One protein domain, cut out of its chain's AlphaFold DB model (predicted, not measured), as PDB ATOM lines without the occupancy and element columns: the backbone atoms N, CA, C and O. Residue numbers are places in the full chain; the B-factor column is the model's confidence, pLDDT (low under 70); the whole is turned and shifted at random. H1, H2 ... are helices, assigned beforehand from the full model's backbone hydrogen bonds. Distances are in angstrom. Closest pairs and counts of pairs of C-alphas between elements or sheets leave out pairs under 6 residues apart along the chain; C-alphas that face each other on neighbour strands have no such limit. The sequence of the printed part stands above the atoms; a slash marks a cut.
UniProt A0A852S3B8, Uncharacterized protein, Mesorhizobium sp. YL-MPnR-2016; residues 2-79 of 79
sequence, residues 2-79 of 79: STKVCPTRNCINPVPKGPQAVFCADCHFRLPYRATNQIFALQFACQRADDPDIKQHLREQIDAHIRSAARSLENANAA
ATOM      1  N   SER A   2      29.717 -37.157   2.250       51.81
ATOM      2  CA  SER A   2      29.542 -36.385   1.009       51.81
ATOM      3  C   SER A   2      30.861 -35.749   0.585       51.81
ATOM      4  O   SER A   2      31.384 -34.870   1.269       51.81
ATOM      5  N   THR A   3      31.404 -36.205  -0.538       63.06
ATOM      6  CA  THR A   3      32.518 -35.561  -1.231       63.06
ATOM      7  C   THR A   3      32.013 -34.223  -1.761       63.06
ATOM      8  O   THR A   3      31.169 -34.183  -2.652       63.06
ATOM      9  N   LYS A   4      32.468 -33.113  -1.171       77.06
ATOM     10  CA  LYS A   4      32.134 -31.776  -1.675       77.06
ATOM     11  C   LYS A   4      32.808 -31.592  -3.037       77.06
ATOM     12  O   LYS A   4      34.005 -31.851  -3.165       77.06
ATOM     13  N   VAL A   5      32.045 -31.165  -4.038       84.69
ATOM     14  CA  VAL A   5      32.563 -30.817  -5.370       84.69
ATOM     15  C   VAL A   5      32.913 -29.331  -5.385       84.69
ATOM     16  O   VAL A   5      32.292 -28.540  -4.671       84.69
ATOM     17  N   CYS A   6      33.938 -28.958  -6.150       87.25
ATOM     18  CA  CYS A   6      34.338 -27.565  -6.312       87.25
ATOM     19  C   CYS A   6      33.152 -26.707  -6.811       87.25
ATOM     20  O   CYS A   6      32.467 -27.115  -7.744       87.25
ATOM     21  N   PRO A   7      32.914 -25.509  -6.249       86.50
ATOM     22  CA  PRO A   7      31.769 -24.666  -6.612       86.50
ATOM     23  C   PRO A   7      31.910 -23.948  -7.970       86.50
ATOM     24  O   PRO A   7      31.026 -23.186  -8.350       86.50
ATOM     25  N   THR A   8      33.009 -24.158  -8.696       85.62
ATOM     26  CA  THR A   8      33.236 -23.574 -10.030       85.62
ATOM     27  C   THR A   8      32.475 -24.393 -11.079       85.62
ATOM     28  O   THR A   8      32.661 -25.609 -11.110       85.62
ATOM     29  N   ARG A   9      31.670 -23.774 -11.964       78.25
ATOM     30  CA  ARG A   9      30.752 -24.500 -12.883       78.25
ATOM     31  C   ARG A   9      31.404 -25.609 -13.707       78.25
ATOM     32  O   ARG A   9      30.780 -26.640 -13.926       78.25
ATOM     33  N   ASN A  10      32.640 -25.397 -14.148       79.25
ATOM     34  CA  ASN A  10      33.358 -26.330 -15.022       79.25
ATOM     35  C   ASN A  10      34.391 -27.187 -14.271       79.25
ATOM     36  O   ASN A  10      35.263 -27.783 -14.896       79.25
ATOM     37  N   CYS A  11      34.336 -27.241 -12.936       83.56
ATOM     38  CA  CYS A  11      35.281 -28.007 -12.132       83.56
ATOM     39  C   CYS A  11      34.597 -29.192 -11.447       83.56
ATOM     40  O   CYS A  11      33.839 -29.022 -10.498       83.56
ATOM     41  N   ILE A  12      34.957 -30.407 -11.864       84.88
ATOM     42  CA  ILE A  12      34.497 -31.657 -11.239       84.88
ATOM     43  C   ILE A  12      35.428 -32.150 -10.122       84.88
ATOM     44  O   ILE A  12      35.132 -33.147  -9.465       84.88
ATOM     45  N   ASN A  13      36.560 -31.468  -9.901       87.50
ATOM     46  CA  ASN A  13      37.555 -31.912  -8.932       87.50
ATOM     47  C   ASN A  13      36.984 -31.876  -7.504       87.50
ATOM     48  O   ASN A  13      36.311 -30.906  -7.124       87.50
ATOM     49  N   PRO A  14      37.271 -32.908  -6.693       87.25
ATOM     50  CA  PRO A  14      36.828 -32.950  -5.312       87.25
ATOM     51  C   PRO A  14      37.535 -31.871  -4.490       87.25
ATOM     52  O   PRO A  14      38.722 -31.585  -4.667       87.25
ATOM     53  N   VAL A  15      36.801 -31.285  -3.552       88.88
ATOM     54  CA  VAL A  15      37.373 -30.410  -2.529       88.88
ATOM     55  C   VAL A  15      38.136 -31.288  -1.526       88.88
ATOM     56  O   VAL A  15      37.589 -32.300  -1.071       88.88
ATOM     57  N   PRO A  16      39.391 -30.948  -1.172       86.38
ATOM     58  CA  PRO A  16      40.166 -31.718  -0.207       86.38
ATOM     59  C   PRO A  16      39.467 -31.777   1.156       86.38
ATOM     60  O   PRO A  16      38.673 -30.909   1.521       86.38
ATOM     61  N   LYS A  17      39.764 -32.820   1.938       80.81
ATOM     62  CA  LYS A  17      39.199 -32.969   3.284       80.81
ATOM     63  C   LYS A  17      39.751 -31.871   4.195       80.81
ATOM     64  O   LYS A  17      40.942 -31.836   4.476       80.81
ATOM     65  N   GLY A  18      38.872 -31.002   4.682       79.44
ATOM     66  CA  GLY A  18      39.203 -29.978   5.667       79.44
ATOM     67  C   GLY A  18      37.982 -29.120   5.997       79.44
ATOM     68  O   GLY A  18      37.153 -28.887   5.115       79.44
ATOM     69  N   PRO A  19      37.839 -28.636   7.243       74.88
ATOM     70  CA  PRO A  19      36.675 -27.846   7.650       74.88
ATOM     71  C   PRO A  19      36.561 -26.519   6.888       74.88
ATOM     72  O   PRO A  19      35.458 -26.014   6.711       74.88
ATOM     73  N   GLN A  20      37.690 -25.990   6.410       81.00
ATOM     74  CA  GLN A  20      37.781 -24.718   5.692       81.00
ATOM     75  C   GLN A  20      38.063 -24.883   4.192       81.00
ATOM     76  O   GLN A  20      38.173 -23.904   3.459       81.00
ATOM     77  N   ALA A  21      38.171 -26.122   3.708       84.31
ATOM     78  CA  ALA A  21      38.368 -26.372   2.290       84.31
ATOM     79  C   ALA A  21      37.067 -26.073   1.529       84.31
ATOM     80  O   ALA A  21      36.021 -26.669   1.801       84.31
ATOM     81  N   VAL A  22      37.144 -25.132   0.584       87.69
ATOM     82  CA  VAL A  22      36.007 -24.692  -0.244       87.69
ATOM     83  C   VAL A  22      36.191 -25.052  -1.716       87.69
ATOM     84  O   VAL A  22      35.246 -25.481  -2.369       87.69
ATOM     85  N   PHE A  23      37.402 -24.879  -2.238       89.81
ATOM     86  CA  PHE A  23      37.748 -25.146  -3.633       89.81
ATOM     87  C   PHE A  23      38.651 -26.378  -3.721       89.81
ATOM     88  O   PHE A  23      39.308 -26.736  -2.742       89.81
ATOM     89  N   CYS A  24      38.709 -27.019  -4.891       90.56
ATOM     90  CA  CYS A  24      39.762 -27.997  -5.169       90.56
ATOM     91  C   CYS A  24      41.144 -27.317  -5.152       90.56
ATOM     92  O   CYS A  24      41.233 -26.090  -5.242       90.56
ATOM     93  N   ALA A  25      42.217 -28.107  -5.059       87.44
ATOM     94  CA  ALA A  25      43.581 -27.577  -5.019       87.44
ATOM     95  C   ALA A  25      43.876 -26.647  -6.213       87.44
ATOM     96  O   ALA A  25      44.318 -25.520  -6.009       87.44
ATOM     97  N   ASP A  26      43.527 -27.061  -7.434       88.12
ATOM     98  CA  ASP A  26      43.811 -26.284  -8.648       88.12
ATOM     99  C   ASP A  26      43.095 -24.928  -8.652       88.12
ATOM    100  O   ASP A  26      43.712 -23.883  -8.851       88.12
ATOM    101  N   CYS A  27      41.786 -24.918  -8.379       88.06
ATOM    102  CA  CYS A  27      41.012 -23.681  -8.295       88.06
ATOM    103  C   CYS A  27      41.490 -22.797  -7.140       88.06
ATOM    104  O   CYS A  27      41.504 -21.580  -7.282       88.06
ATOM    105  N   HIS A  28      41.912 -23.388  -6.018       87.62
ATOM    106  CA  HIS A  28      42.447 -22.641  -4.886       87.62
ATOM    107  C   HIS A  28      43.724 -21.873  -5.248       87.62
ATOM    108  O   HIS A  28      43.806 -20.683  -4.955       87.62
ATOM    109  N   PHE A  29      44.681 -22.514  -5.925       86.62
ATOM    110  CA  PHE A  29      45.927 -21.862  -6.351       86.62
ATOM    111  C   PHE A  29      45.727 -20.828  -7.461       86.62
ATOM    112  O   PHE A  29      46.512 -19.890  -7.578       86.62
ATOM    113  N   ARG A  30      44.674 -20.976  -8.267       88.00
ATOM    114  CA  ARG A  30      44.318 -20.014  -9.318       88.00
ATOM    115  C   ARG A  30      43.569 -18.786  -8.804       88.00
ATOM    116  O   ARG A  30      43.488 -17.787  -9.516       88.00
ATOM    117  N   LEU A  31      42.978 -18.854  -7.611       85.38
ATOM    118  CA  LEU A  31      42.259 -17.722  -7.040       85.38
ATOM    119  C   LEU A  31      43.227 -16.620  -6.603       85.38
ATOM    120  O   LEU A  31      44.306 -16.904  -6.083       85.38
ATOM    121  N   PRO A  32      42.821 -15.343  -6.713       83.56
ATOM    122  CA  PRO A  32      43.595 -14.265  -6.129       83.56
ATOM    123  C   PRO A  32      43.662 -14.447  -4.610       83.56
ATOM    124  O   PRO A  32      42.636 -14.653  -3.956       83.56
ATOM    125  N   TYR A  33      44.861 -14.292  -4.041       81.75
ATOM    126  CA  TYR A  33      45.124 -14.446  -2.604       81.75
ATOM    127  C   TYR A  33      44.145 -13.654  -1.723       81.75
ATOM    128  O   TYR A  33      43.706 -14.113  -0.672       81.75
ATOM    129  N   ARG A  34      43.740 -12.462  -2.176       84.56
ATOM    130  CA  ARG A  34      42.767 -11.629  -1.462       84.56
ATOM    131  C   ARG A  34      41.406 -12.315  -1.305       84.56
ATOM    132  O   ARG A  34      40.799 -12.192  -0.247       84.56
ATOM    133  N   ALA A  35      40.938 -13.032  -2.327       83.62
ATOM    134  CA  ALA A  35      39.644 -13.710  -2.288       83.62
ATOM    135  C   ALA A  35      39.672 -14.924  -1.351       83.62
ATOM    136  O   ALA A  35      38.753 -15.103  -0.554       83.62
ATOM    137  N   THR A  36      40.737 -15.728  -1.396       85.25
ATOM    138  CA  THR A  36      40.881 -16.883  -0.497       85.25
ATOM    139  C   THR A  36      41.032 -16.440   0.956       85.25
ATOM    140  O   THR A  36      40.345 -16.973   1.825       85.25
ATOM    141  N   ASN A  37      41.840 -15.410   1.222       88.44
ATOM    142  CA  ASN A  37      42.045 -14.887   2.572       88.44
ATOM    143  C   ASN A  37      40.755 -14.306   3.186       88.44
ATOM    144  O   ASN A  37      40.464 -14.548   4.355       88.44
ATOM    145  N   GLN A  38      39.927 -13.607   2.398       90.31
ATOM    146  CA  GLN A  38      38.624 -13.109   2.864       90.31
ATOM    147  C   GLN A  38      37.671 -14.240   3.270       90.31
ATOM    148  O   GLN A  38      37.044 -14.159   4.326       90.31
ATOM    149  N   ILE A  39      37.589 -15.311   2.473       90.81
ATOM    150  CA  ILE A  39      36.747 -16.474   2.789       90.81
ATOM    151  C   ILE A  39      37.212 -17.128   4.093       90.81
ATOM    152  O   ILE A  39      36.386 -17.407   4.961       90.81
ATOM    153  N   PHE A  40      38.523 -17.322   4.267       90.31
ATOM    154  CA  PHE A  40      39.068 -17.879   5.506       90.31
ATOM    155  C   PHE A  40      38.784 -16.986   6.716       90.31
ATOM    156  O   PHE A  40      38.322 -17.479   7.746       90.31
ATOM    157  N   ALA A  41      38.994 -15.673   6.602       91.50
ATOM    158  CA  ALA A  41      38.718 -14.728   7.682       91.50
ATOM    159  C   ALA A  41      37.246 -14.774   8.127       91.50
ATOM    160  O   ALA A  41      36.965 -14.850   9.325       91.50
ATOM    161  N   LEU A  42      36.310 -14.808   7.172       92.31
ATOM    162  CA  LEU A  42      34.879 -14.927   7.457       92.31
ATOM    163  C   LEU A  42      34.516 -16.281   8.072       92.31
ATOM    164  O   LEU A  42      33.696 -16.333   8.986       92.31
ATOM    165  N   GLN A  43      35.145 -17.375   7.636       91.56
ATOM    166  CA  GLN A  43      34.952 -18.693   8.247       91.56
ATOM    167  C   GLN A  43      35.410 -18.716   9.707       91.56
ATOM    168  O   GLN A  43      34.677 -19.217  10.560       91.56
ATOM    169  N   PHE A  44      36.572 -18.134  10.019       92.06
ATOM    170  CA  PHE A  44      37.032 -18.008  11.404       92.06
ATOM    171  C   PHE A  44      36.110 -17.117  12.239       92.06
ATOM    172  O   PHE A  44      35.813 -17.461  13.382       92.06
ATOM    173  N   ALA A  45      35.629 -16.003  11.681       91.50
ATOM    174  CA  ALA A  45      34.650 -15.150  12.351       91.50
ATOM    175  C   ALA A  45      33.345 -15.915  12.632       91.50
ATOM    176  O   ALA A  45      32.846 -15.894  13.752       91.50
ATOM    177  N   CYS A  46      32.841 -16.672  11.654       92.50
ATOM    178  CA  CYS A  46      31.624 -17.475  11.785       92.50
ATOM    179  C   CYS A  46      31.767 -18.605  12.814       92.50
ATOM    180  O   CYS A  46      30.802 -18.943  13.500       92.50
ATOM    181  N   GLN A  47      32.957 -19.199  12.923       90.19
ATOM    182  CA  GLN A  47      33.253 -20.223  13.927       90.19
ATOM    183  C   GLN A  47      33.317 -19.654  15.347       90.19
ATOM    184  O   GLN A  47      32.958 -20.364  16.280       90.19
ATOM    185  N   ARG A  48      33.764 -18.402  15.500       91.00
ATOM    186  CA  ARG A  48      33.874 -17.707  16.792       91.00
ATOM    187  C   ARG A  48      32.595 -16.990  17.223       91.00
ATOM    188  O   ARG A  48      32.518 -16.571  18.367       91.00
ATOM    189  N   ALA A  49      31.634 -16.802  16.322       92.06
ATOM    190  CA  ALA A  49      30.369 -16.152  16.639       92.06
ATOM    191  C   ALA A  49      29.440 -17.099  17.421       92.06
ATOM    192  O   ALA A  49      29.077 -18.175  16.924       92.06
ATOM    193  N   ASP A  50      29.039 -16.662  18.615       90.94
ATOM    194  CA  ASP A  50      28.048 -17.338  19.463       90.94
ATOM    195  C   ASP A  50      26.608 -16.928  19.124       90.94
ATOM    196  O   ASP A  50      25.683 -17.728  19.263       90.94
ATOM    197  N   ASP A  51      26.422 -15.703  18.627       94.62
ATOM    198  CA  ASP A  51      25.116 -15.180  18.234       94.62
ATOM    199  C   ASP A  51      24.614 -15.841  16.927       94.62
ATOM    200  O   ASP A  51      25.344 -15.866  15.922       94.62
ATOM    201  N   PRO A  52      23.388 -16.401  16.915       91.88
ATOM    202  CA  PRO A  52      22.865 -17.145  15.774       91.88
ATOM    203  C   PRO A  52      22.589 -16.263  14.549       91.88
ATOM    204  O   PRO A  52      22.828 -16.717  13.426       91.88
ATOM    205  N   ASP A  53      22.145 -15.021  14.741       94.12
ATOM    206  CA  ASP A  53      21.847 -14.082  13.658       94.12
ATOM    207  C   ASP A  53      23.141 -13.608  12.988       94.12
ATOM    208  O   ASP A  53      23.272 -13.647  11.760       94.12
ATOM    209  N   ILE A  54      24.163 -13.277  13.785       91.25
ATOM    210  CA  ILE A  54      25.506 -12.950  13.281       91.25
ATOM    211  C   ILE A  54      26.081 -14.138  12.510       91.25
ATOM    212  O   ILE A  54      26.664 -13.976  11.434       91.25
ATOM    213  N   LYS A  55      25.905 -15.355  13.024       93.44
ATOM    214  CA  LYS A  55      26.393 -16.570  12.369       93.44
ATOM    215  C   LYS A  55      25.706 -16.817  11.030       93.44
ATOM    216  O   LYS A  55      26.377 -17.206  10.074       93.44
ATOM    217  N   GLN A  56      24.397 -16.593  10.952       92.88
ATOM    218  CA  GLN A  56      23.642 -16.700   9.707       92.88
ATOM    219  C   GLN A  56      24.115 -15.657   8.689       92.88
ATOM    220  O   GLN A  56      24.455 -16.014   7.560       92.88
ATOM    221  N   HIS A  57      24.267 -14.405   9.115       93.69
ATOM    222  CA  HIS A  57      24.779 -13.336   8.265       93.69
ATOM    223  C   HIS A  57      26.192 -13.629   7.728       93.69
ATOM    224  O   HIS A  57      26.471 -13.458   6.541       93.69
ATOM    225  N   LEU A  58      27.093 -14.135   8.577       93.25
ATOM    226  CA  LEU A  58      28.447 -14.510   8.162       93.25
ATOM    227  C   LEU A  58      28.446 -15.679   7.170       93.25
ATOM    228  O   LEU A  58      29.250 -15.681   6.240       93.25
ATOM    229  N   ARG A  59      27.541 -16.654   7.318       92.56
ATOM    230  CA  ARG A  59      27.377 -17.748   6.343       92.56
ATOM    231  C   ARG A  59      26.941 -17.230   4.978       92.56
ATOM    232  O   ARG A  59      27.512 -17.643   3.972       92.56
ATOM    233  N   GLU A  60      25.999 -16.296   4.943       94.56
ATOM    234  CA  GLU A  60      25.551 -15.665   3.698       94.56
ATOM    235  C   GLU A  60      26.682 -14.888   3.015       94.56
ATOM    236  O   GLU A  60      26.866 -15.000   1.800       94.56
ATOM    237  N   GLN A  61      27.495 -14.163   3.792       94.00
ATOM    238  CA  GLN A  61      28.689 -13.499   3.267       94.00
ATOM    239  C   GLN A  61      29.701 -14.504   2.708       94.00
ATOM    240  O   GLN A  61      30.219 -14.298   1.608       94.00
ATOM    241  N   ILE A  62      29.968 -15.603   3.423       92.94
ATOM    242  CA  ILE A  62      30.847 -16.677   2.943       92.94
ATOM    243  C   ILE A  62      30.336 -17.186   1.592       92.94
ATOM    244  O   ILE A  62      31.093 -17.177   0.624       92.94
ATOM    245  N   ASP A  63      29.057 -17.541   1.479       91.81
ATOM    246  CA  ASP A  63      28.479 -18.032   0.224       91.81
ATOM    247  C   ASP A  63      28.578 -17.011  -0.916       91.81
ATOM    248  O   ASP A  63      28.878 -17.379  -2.058       91.81
ATOM    249  N   ALA A  64      28.364 -15.724  -0.632       91.69
ATOM    250  CA  ALA A  64      28.512 -14.659  -1.620       91.69
ATOM    251  C   ALA A  64      29.962 -14.541  -2.119       91.69
ATOM    252  O   ALA A  64      30.194 -14.475  -3.333       91.69
ATOM    253  N   HIS A  65      30.941 -14.583  -1.212       91.06
ATOM    254  CA  HIS A  65      32.362 -14.559  -1.561       91.06
ATOM    255  C   HIS A  65      32.783 -15.799  -2.352       91.06
ATOM    256  O   HIS A  65      33.519 -15.667  -3.330       91.06
ATOM    257  N   ILE A  66      32.275 -16.982  -1.998       91.25
ATOM    258  CA  ILE A  66      32.532 -18.228  -2.733       91.25
ATOM    259  C   ILE A  66      32.009 -18.123  -4.165       91.25
ATOM    260  O   ILE A  66      32.753 -18.403  -5.106       91.25
ATOM    261  N   ARG A  67      30.764 -17.668  -4.355       90.00
ATOM    262  CA  ARG A  67      30.190 -17.466  -5.697       90.00
ATOM    263  C   ARG A  67      30.971 -16.427  -6.492       90.00
ATOM    264  O   ARG A  67      31.200 -16.614  -7.683       90.00
ATOM    265  N   SER A  68      31.389 -15.337  -5.853       89.94
ATOM    266  CA  SER A  68      32.198 -14.313  -6.514       89.94
ATOM    267  C   SER A  68      33.554 -14.860  -6.958       89.94
ATOM    268  O   SER A  68      33.957 -14.625  -8.092       89.94
ATOM    269  N   ALA A  69      34.231 -15.616  -6.095       89.19
ATOM    270  CA  ALA A  69      35.505 -16.261  -6.388       89.19
ATOM    271  C   ALA A  69      35.378 -17.292  -7.527       89.19
ATOM    272  O   ALA A  69      36.185 -17.276  -8.455       89.19
ATOM    273  N   ALA A  70      34.332 -18.124  -7.505       88.62
ATOM    274  CA  ALA A  70      34.038 -19.076  -8.576       88.62
ATOM    275  C   ALA A  70      33.838 -18.374  -9.933       88.62
ATOM    276  O   ALA A  70      34.469 -18.756 -10.916       88.62
ATOM    277  N   ARG A  71      33.054 -17.286  -9.977       87.31
ATOM    278  CA  ARG A  71      32.861 -16.490 -11.204       87.31
ATOM    279  C   ARG A  71      34.157 -15.875 -11.729       87.31
ATOM    280  O   ARG A  71      34.370 -15.839 -12.937       87.31
ATOM    281  N   SER A  72      35.041 -15.408 -10.846       85.25
ATOM    282  CA  SER A  72      36.342 -14.877 -11.270       85.25
ATOM    283  C   SER A  72      37.203 -15.940 -11.960       85.25
ATOM    284  O   SER A  72      37.881 -15.628 -12.935       85.25
ATOM    285  N   LEU A  73      37.156 -17.193 -11.496       82.62
ATOM    286  CA  LEU A  73      37.857 -18.309 -12.143       82.62
ATOM    287  C   LEU A  73      37.249 -18.682 -13.496       82.62
ATOM    288  O   LEU A  73      37.985 -19.020 -14.420       82.62
ATOM    289  N   GLU A  74      35.922 -18.627 -13.613       81.19
ATOM    290  CA  GLU A  74      35.210 -18.878 -14.871       81.19
ATOM    291  C   GLU A  74      35.605 -17.850 -15.935       81.19
ATOM    292  O   GLU A  74      35.980 -18.230 -17.041       81.19
ATOM    293  N   ASN A  75      35.627 -16.565 -15.573       74.00
ATOM    294  CA  ASN A  75      36.023 -15.492 -16.483       74.00
ATOM    295  C   ASN A  75      37.513 -15.556 -16.855       74.00
ATOM    296  O   ASN A  75      37.862 -15.293 -17.998       74.00
ATOM    297  N   ALA A  76      38.388 -15.943 -15.921       66.56
ATOM    298  CA  ALA A  76      39.817 -16.113 -16.195       66.56
ATOM    299  C   ALA A  76      40.133 -17.311 -17.114       66.56
ATOM    300  O   ALA A  76      41.226 -17.380 -17.659       66.56
ATOM    301  N   ASN A  77      39.212 -18.269 -17.253       57.16
ATOM    302  CA  ASN A  77      39.303 -19.376 -18.215       57.16
ATOM    303  C   ASN A  77      38.668 -19.044 -19.576       57.16
ATOM    304  O   ASN A  77      38.821 -19.824 -20.509       57.16
ATOM    305  N   ALA A  78      37.898 -17.956 -19.666       55.03
ATOM    306  CA  ALA A  78      37.185 -17.544 -20.874       55.03
ATOM    307  C   ALA A  78      37.970 -16.526 -21.728       55.03
ATOM    308  O   ALA A  78      37.446 -16.069 -22.744       55.03
ATOM    309  N   ALA A  79      39.187 -16.168 -21.305       41.34
ATOM    310  CA  ALA A  79      40.132 -15.295 -22.001       41.34
ATOM    311  C   ALA A  79      41.316 -16.116 -22.522       41.34
ATOM    312  O   ALA A  79      41.808 -15.781 -23.620       41.34
TER     313      ALA A  79
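Overview. This is residues 2 to 79 of the 79 residues of an uncharacterized protein of Mesorhizobium sp. YL-MPnR-2016 (UniProt A0A852S3B8). The model is a long helical hairpin, H3 and H2 side by side and running opposite ways, with a looping stretch without named elements, residues 2 to 24, folded over one side of it, and the short helix H1 near the end where the hairpin is open. H3 is the longer arm and makes most of the longest axis, and the tight turn between H2 and H3 closes the other end. The printed part has 78 residues with three named helices, in the order H1, H2, H3, and no named strand; the class is all helix, with 47 residues in the helices. The whole is compact, with a radius of gyration of the C-alphas of 12.9 A, yet elongated in outline, with spans of 42 by 26 by 18 A.

Along the chain. The longest helix, H3, is residues 52 to 76, 36.2 A from first to last C-alpha, from C-alpha 52 at (22.865, -17.145, 15.774) to C-alpha 76 at (39.817, -16.113, -16.195). Before it comes H2, residues 33 to 48, 22.7 A long, beginning with C-alpha 33 at (45.124, -14.446, -2.604). H1 is residues 25 to 30, with C-alpha 25 at (43.581, -27.577, -5.019). Residues 2 to 24 hold no named element, and their C-alphas lie 4 to 17 A from the mean of all C-alphas.

Arrangement. H2 and H3 form a helical hairpin. They touch, with 19 pairs of C-alphas within 8 A, and the closest C-alphas are those of Cys 46 and Lys 55, 5.3 A apart. They run opposite ways at a shallow tilt of 17 degrees, with their centres 10.0 A apart. H1 and H3 are close but not clearly touching; their closest C-alphas, those of Arg 30 and Leu 73, are 7.3 A apart. Their lines are about perpendicular, but only just, at 72 degrees. H1 and H2 are also close but not clearly touching, with the C-alphas of His 28 and Thr 36 closest at 7.4 A. These two run opposite ways at a steep tilt of 56 degrees. In H1, H2 and H3 every O i to N i+4 pair is within hydrogen-bond range.

Size, cuts and confidence. The two C-alphas farthest apart are those of Asp 50 and Ala 79, 43.2 A. The C-alphas of Ser 2 and Ala 79, the first and last printed, are 33.0 A apart, and Ala 79 is the chain's last residue. The printed part has no cut. The links from H1 to H2, with 2 residues, and from H2 to H3, with 3 residues, are tight. The mean pLDDT of the printed part is 85.4; residues 2 to 3 and 76 to 79, of which 76 belongs to H3, are under 70.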